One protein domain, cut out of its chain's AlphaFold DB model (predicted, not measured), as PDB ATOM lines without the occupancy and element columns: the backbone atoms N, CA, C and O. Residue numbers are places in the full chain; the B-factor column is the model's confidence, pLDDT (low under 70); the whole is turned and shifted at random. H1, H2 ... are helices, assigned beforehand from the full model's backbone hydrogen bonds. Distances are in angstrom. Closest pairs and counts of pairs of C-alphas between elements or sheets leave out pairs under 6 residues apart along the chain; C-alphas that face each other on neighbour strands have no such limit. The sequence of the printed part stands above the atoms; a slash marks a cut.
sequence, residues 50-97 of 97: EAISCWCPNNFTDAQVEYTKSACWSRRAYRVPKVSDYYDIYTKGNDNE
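Overview. This is residues 50 to 97 of the 97 residues of the protein "Innexin" of Dimorphilus gyrociliatus (UniProt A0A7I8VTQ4). Look for two helices strung out along an extended chain: H1 with residues 50 to 61 looping along one side of it, and then an arm, residues 74 to 97, that sticks out free and holds H2. This arm makes the length. The printed part has 48 residues with two named helices, H1 then H2, no named strand, and the class all helix. It is extended, with a radius of gyration of the C-alphas of 17.3 A and spans of 52 by 23 by 14 A.

Arrangement. Start at H1, residues 62 to 74, where every O i to N i+4 pair is within hydrogen-bond range. H2, residues 83 to 94, has 5 of 8 such pairs within range. The two helices are apart, joined by a short link of 8 residues.

Along the chain. Find C-alpha 62 at (-21.460, -12.036, -48.937); H1 runs 18.7 A from there to C-alpha 74. H2 runs 16.8 A, from C-alpha 83 to C-alpha 94 at (-37.134, 31.376, -48.880).

Size, cuts and confidence. The C-alphas farthest apart, of Ala 63 and Glu 97, are 52.4 A apart. The printed part has no cut. In this predicted model, residues 90 to 97 have pLDDT under 70.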
ATOM      1  N   GLU A  50     -18.801  -7.291 -35.196       75.81
ATOM      2  CA  GLU A  50     -18.716  -6.394 -36.342       75.81
ATOM      3  C   GLU A  50     -18.642  -4.934 -35.862       75.81
ATOM      4  O   GLU A  50     -19.622  -4.369 -35.385       75.81
ATOM      5  N   ALA A  51     -17.458  -4.321 -35.981       72.69
ATOM      6  CA  ALA A  51     -17.188  -2.957 -35.507       72.69
ATOM      7  C   ALA A  51     -18.116  -1.891 -36.125       72.69
ATOM      8  O   ALA A  51     -18.333  -0.831 -35.536       72.69
ATOM      9  N   ILE A  52     -18.664  -2.165 -37.314       83.88
ATOM     10  CA  ILE A  52     -19.647  -1.318 -37.984       83.88
ATOM     11  C   ILE A  52     -20.526  -2.151 -38.926       83.88
ATOM     12  O   ILE A  52     -20.037  -3.018 -39.652       83.88
ATOM     13  N   SER A  53     -21.826  -1.852 -38.945       86.06
ATOM     14  CA  SER A  53     -22.763  -2.378 -39.938       86.06
ATOM     15  C   SER A  53     -23.154  -1.254 -40.891       86.06
ATOM     16  O   SER A  53     -23.627  -0.200 -40.460       86.06
ATOM     17  N   CYS A  54     -22.906  -1.459 -42.185       89.06
ATOM     18  CA  CYS A  54     -23.228  -0.491 -43.227       89.06
ATOM     19  C   CYS A  54     -24.352  -1.047 -44.098       89.06
ATOM     20  O   CYS A  54     -24.404  -2.244 -44.386       89.06
ATOM     21  N   TRP A  55     -25.262  -0.167 -44.508       89.19
ATOM     22  CA  TRP A  55     -26.367  -0.550 -45.374       89.19
ATOM     23  C   TRP A  55     -25.821  -1.021 -46.727       89.19
ATOM     24  O   TRP A  55     -25.180  -0.250 -47.442       89.19
ATOM     25  N   CYS A  56     -26.058  -2.291 -47.052       90.75
ATOM     26  CA  CYS A  56     -25.652  -2.911 -48.309       90.75
ATOM     27  C   CYS A  56     -26.904  -3.249 -49.136       90.75
ATOM     28  O   CYS A  56     -27.888  -3.736 -48.574       90.75
ATOM     29  N   PRO A  57     -26.902  -3.005 -50.455       91.31
ATOM     30  CA  PRO A  57     -28.029  -3.344 -51.313       91.31
ATOM     31  C   PRO A  57     -28.180  -4.865 -51.464       91.31
ATOM     32  O   PRO A  57     -27.201  -5.606 -51.464       91.31
ATOM     33  N   ASN A  58     -29.414  -5.323 -51.686       89.50
ATOM     34  CA  ASN A  58     -29.780  -6.749 -51.714       89.50
ATOM     35  C   ASN A  58     -29.148  -7.575 -52.857       89.50
ATOM     36  O   ASN A  58     -29.295  -8.789 -52.898       89.50
ATOM     37  N   ASN A  59     -28.475  -6.929 -53.809       92.50
ATOM     38  CA  ASN A  59     -27.836  -7.600 -54.945       92.50
ATOM     39  C   ASN A  59     -26.368  -7.969 -54.669       92.50
ATOM     40  O   ASN A  59     -25.692  -8.468 -55.566       92.50
ATOM     41  N   PHE A  60     -25.844  -7.645 -53.481       90.50
ATOM     42  CA  PHE A  60     -24.453  -7.916 -53.126       90.50
ATOM     43  C   PHE A  60     -24.276  -9.350 -52.633       90.50
ATOM     44  O   PHE A  60     -25.097  -9.864 -51.878       90.50
ATOM     45  N   THR A  61     -23.180  -9.982 -53.047       93.50
ATOM     46  CA  THR A  61     -22.744 -11.266 -52.484       93.50
ATOM     47  C   THR A  61     -22.125 -11.063 -51.100       93.50
ATOM     48  O   THR A  61     -21.660  -9.967 -50.781       93.50
ATOM     49  N   ASP A  62     -22.036 -12.120 -50.290       89.25
ATOM     50  CA  ASP A  62     -21.460 -12.036 -48.937       89.25
ATOM     51  C   ASP A  62     -20.034 -11.456 -48.928       89.25
ATOM     52  O   ASP A  62     -19.702 -10.613 -48.095       89.25
ATOM     53  N   ALA A  63     -19.213 -11.808 -49.925       91.12
ATOM     54  CA  ALA A  63     -17.864 -11.262 -50.078       91.12
ATOM     55  C   ALA A  63     -17.860  -9.745 -50.355       91.12
ATOM     56  O   ALA A  63     -16.984  -9.011 -49.893       91.12
ATOM     57  N   GLN A  64     -18.848  -9.246 -51.102       92.56
ATOM     58  CA  GLN A  64     -19.000  -7.814 -51.365       92.56
ATOM     59  C   GLN A  64     -19.505  -7.068 -50.130       92.56
ATOM     60  O   GLN A  64     -19.102  -5.925 -49.896       92.56
ATOM     61  N   VAL A  65     -20.351  -7.708 -49.319       91.44
ATOM     62  CA  VAL A  65     -20.804  -7.167 -48.033       91.44
ATOM     63  C   VAL A  65     -19.618  -7.019 -47.078       91.44
ATOM     64  O   VAL A  65     -19.432  -5.945 -46.507       91.44
ATOM     65  N   GLU A  66     -18.767  -8.037 -46.952       89.81
ATOM     66  CA  GLU A  66     -17.566  -7.988 -46.107       89.81
ATOM     67  C   GLU A  66     -16.568  -6.912 -46.571       89.81
ATOM     68  O   GLU A  66     -16.090  -6.103 -45.766       89.81
ATOM     69  N   TYR A  67     -16.326  -6.813 -47.883       91.00
ATOM     70  CA  TYR A  67     -15.508  -5.738 -48.445       91.00
ATOM     71  C   TYR A  67     -16.087  -4.358 -48.111       91.00
ATOM     72  O   TYR A  67     -15.370  -3.471 -47.643       91.00
ATOM     73  N   THR A  68     -17.395  -4.180 -48.290       91.69
ATOM     74  CA  THR A  68     -18.069  -2.906 -48.014       91.69
ATOM     75  C   THR A  68     -17.971  -2.533 -46.537       91.69
ATOM     76  O   THR A  68     -17.696  -1.372 -46.229       91.69
ATOM     77  N   LYS A  69     -18.100  -3.499 -45.616       89.94
ATOM     78  CA  LYS A  69     -17.911  -3.278 -44.172       89.94
ATOM     79  C   LYS A  69     -16.514  -2.729 -43.860       89.94
ATOM     80  O   LYS A  69     -16.401  -1.698 -43.198       89.94
ATOM     81  N   SER A  70     -15.455  -3.339 -44.397       89.06
ATOM     82  CA  SER A  70     -14.072  -2.869 -44.178       89.06
ATOM     83  C   SER A  70     -13.786  -1.498 -44.811       89.06
ATOM     84  O   SER A  70     -13.123  -0.644 -44.209       89.06
ATOM     85  N   ALA A  71     -14.333  -1.245 -46.003       91.19
ATOM     86  CA  ALA A  71     -14.202   0.032 -46.692       91.19
ATOM     87  C   ALA A  71     -14.929   1.160 -45.945       91.19
ATOM     88  O   ALA A  71     -14.427   2.281 -45.879       91.19
ATOM     89  N   CYS A  72     -16.089   0.860 -45.368       90.50
ATOM     90  CA  CYS A  72     -16.879   1.780 -44.559       90.50
ATOM     91  C   CYS A  72     -16.168   2.108 -43.235       90.50
ATOM     92  O   CYS A  72     -16.072   3.276 -42.877       90.50
ATOM     93  N   TRP A  73     -15.578   1.106 -42.570       89.38
ATOM     94  CA  TRP A  73     -14.777   1.282 -41.349       89.38
ATOM     95  C   TRP A  73     -13.542   2.170 -41.554       89.38
ATOM     96  O   TRP A  73     -13.212   3.007 -40.717       89.38
ATOM     97  N   SER A  74     -12.859   2.008 -42.689       90.75
ATOM     98  CA  SER A  74     -11.617   2.736 -42.985       90.75
ATOM     99  C   SER A  74     -11.859   4.183 -43.428       90.75
ATOM    100  O   SER A  74     -10.934   4.999 -43.456       90.75
ATOM    101  N   ARG A  75     -13.091   4.515 -43.828       89.50
ATOM    102  CA  ARG A  75     -13.470   5.843 -44.323       89.50
ATOM    103  C   ARG A  75     -14.122   6.658 -43.210       89.50
ATOM    104  O   ARG A  75     -14.837   6.141 -42.362       89.50
ATOM    105  N   ARG A  76     -13.908   7.977 -43.232       86.50
ATOM    106  CA  ARG A  76     -14.578   8.894 -42.300       86.50
ATOM    107  C   ARG A  76     -16.077   8.944 -42.597       86.50
ATOM    108  O   ARG A  76     -16.466   9.321 -43.700       86.50
ATOM    109  N   ALA A  77     -16.900   8.616 -41.604       86.25
ATOM    110  CA  ALA A  77     -18.338   8.846 -41.650       86.25
ATOM    111  C   ALA A  77     -18.649  10.291 -41.238       86.25
ATOM    112  O   ALA A  77     -18.081  10.809 -40.275       86.25
ATOM    113  N   TYR A  78     -19.557  10.941 -41.959       87.94
ATOM    114  CA  TYR A  78     -20.083  12.256 -41.605       87.94
ATOM    115  C   TYR A  78     -21.578  12.140 -41.324       87.94
ATOM    116  O   TYR A  78     -22.298  11.384 -41.976       87.94
ATOM    117  N   ARG A  79     -22.048  12.880 -40.319       87.44
ATOM    118  CA  ARG A  79     -23.467  12.924 -39.973       87.44
ATOM    119  C   ARG A  79     -24.154  13.952 -40.859       87.44
ATOM    120  O   ARG A  79     -23.820  15.130 -40.797       87.44
ATOM    121  N   VAL A  80     -25.132  13.505 -41.636       84.19
ATOM    122  CA  VAL A  80     -26.050  14.401 -42.347       84.19
ATOM    123  C   VAL A  80     -27.295  14.666 -41.493       84.19
ATOM    124  O   VAL A  80     -27.740  13.758 -40.778       84.19
ATOM    125  N   PRO A  81     -27.852  15.893 -41.523       81.56
ATOM    126  CA  PRO A  81     -29.168  16.152 -40.953       81.56
ATOM    127  C   PRO A  81     -30.210  15.291 -41.669       81.56
ATOM    128  O   PRO A  81     -30.045  14.934 -42.842       81.56
ATOM    129  N   LYS A  82     -31.279  14.918 -40.963       81.06
ATOM    130  CA  LYS A  82     -32.372  14.191 -41.611       81.06
ATOM    131  C   LYS A  82     -33.035  15.118 -42.626       81.06
ATOM    132  O   LYS A  82     -33.022  16.332 -42.464       81.06
ATOM    133  N   VAL A  83     -33.639  14.545 -43.666       78.50
ATOM    134  CA  VAL A  83     -34.299  15.320 -44.734       78.50
ATOM    135  C   VAL A  83     -35.349  16.298 -44.183       78.50
ATOM    136  O   VAL A  83     -35.520  17.372 -44.746       78.50
ATOM    137  N   SER A  84     -35.999  15.977 -43.058       72.06
ATOM    138  CA  SER A  84     -36.888  16.910 -42.352       72.06
ATOM    139  C   SER A  84     -36.157  18.174 -41.882       72.06
ATOM    140  O   SER A  84     -36.592  19.273 -42.196       72.06
ATOM    141  N   ASP A  85     -35.003  18.014 -41.226       71.00
ATOM    142  CA  ASP A  85     -34.176  19.132 -40.753       71.00
ATOM    143  C   ASP A  85     -33.566  19.914 -41.926       71.00
ATOM    144  O   ASP A  85     -33.320  21.110 -41.823       71.00
ATOM    145  N   TYR A  86     -33.315  19.242 -43.057       78.12
ATOM    146  CA  TYR A  86     -32.915  19.903 -44.294       78.12
ATOM    147  C   TYR A  86     -34.050  20.810 -44.792       78.12
ATOM    148  O   TYR A  86     -33.814  21.996 -44.968       78.12
ATOM    149  N   TYR A  87     -35.287  20.316 -44.937       74.56
ATOM    150  CA  TYR A  87     -36.412  21.107 -45.462       74.56
ATOM    151  C   TYR A  87     -36.667  22.394 -44.662       74.56
ATOM    152  O   TYR A  87     -36.886  23.437 -45.270       74.56
ATOM    153  N   ASP A  88     -36.535  22.348 -43.334       71.56
ATOM    154  CA  ASP A  88     -36.721  23.513 -42.457       71.56
ATOM    155  C   ASP A  88     -35.670  24.618 -42.669       71.56
ATOM    156  O   ASP A  88     -35.965  25.799 -42.497       71.56
ATOM    157  N   ILE A  89     -34.443  24.272 -43.074       72.00
ATOM    158  CA  ILE A  89     -33.398  25.257 -43.405       72.00
ATOM    159  C   ILE A  89     -33.660  25.882 -44.785       72.00
ATOM    160  O   ILE A  89     -33.366  27.058 -44.990       72.00
ATOM    161  N   TYR A  90     -34.231  25.121 -45.725       67.69
ATOM    162  CA  TYR A  90     -34.582  25.632 -47.057       67.69
ATOM    163  C   TYR A  90     -35.840  26.494 -47.039       67.69
ATOM    164  O   TYR A  90     -35.883  27.500 -47.740       67.69
ATOM    165  N   THR A  91     -36.862  26.137 -46.260       67.19
ATOM    166  CA  THR A  91     -38.102  26.921 -46.190       67.19
ATOM    167  C   THR A  91     -37.898  28.235 -45.468       67.19
ATOM    168  O   THR A  91     -38.343  29.242 -45.997       67.19
ATOM    169  N   LYS A  92     -37.161  28.234 -44.347       67.88
ATOM    170  CA  LYS A  92     -36.897  29.425 -43.525       67.88
ATOM    171  C   LYS A  92     -35.907  30.428 -44.143       67.88
ATOM    172  O   LYS A  92     -35.609  31.464 -43.552       67.88
ATOM    173  N   GLY A  93     -35.309  30.078 -45.282       62.31
ATOM    174  CA  GLY A  93     -34.490  30.981 -46.090       62.31
ATOM    175  C   GLY A  93     -35.250  31.603 -47.265       62.31
ATOM    176  O   GLY A  93     -34.798  32.615 -47.787       62.31
ATOM    177  N   ASN A  94     -36.382  31.018 -47.668       63.00
ATOM    178  CA  ASN A  94     -37.134  31.376 -48.880       63.00
ATOM    179  C   ASN A  94     -38.398  32.209 -48.589       63.00
ATOM    180  O   ASN A  94     -39.107  32.616 -49.496       63.00
ATOM    181  N   ASP A  95     -38.701  32.407 -47.313       62.25
ATOM    182  CA  ASP A  95     -39.734  33.255 -46.714       62.25
ATOM    183  C   ASP A  95     -39.179  34.623 -46.260       62.25
ATOM    184  O   ASP A  95     -39.923  35.447 -45.729       62.25
ATOM    185  N   ASN A  96     -37.880  34.875 -46.481       60.38
ATOM    186  CA  ASN A  96     -37.236  36.185 -46.310       60.38
ATOM    187  C   ASN A  96     -36.980  36.910 -47.650       60.38
ATOM    188  O   ASN A  96     -36.225  37.886 -47.667       60.38
ATOM    189  N   GLU A  97     -37.595  36.444 -48.741       53.25
ATOM    190  CA  GLU A  97     -37.742  37.179 -50.007       53.25
ATOM    191  C   GLU A  97     -39.213  37.549 -50.244       53.25
ATOM    192  O   GLU A  97     -40.085  36.666 -50.066       53.25
TER     193      GLU A  97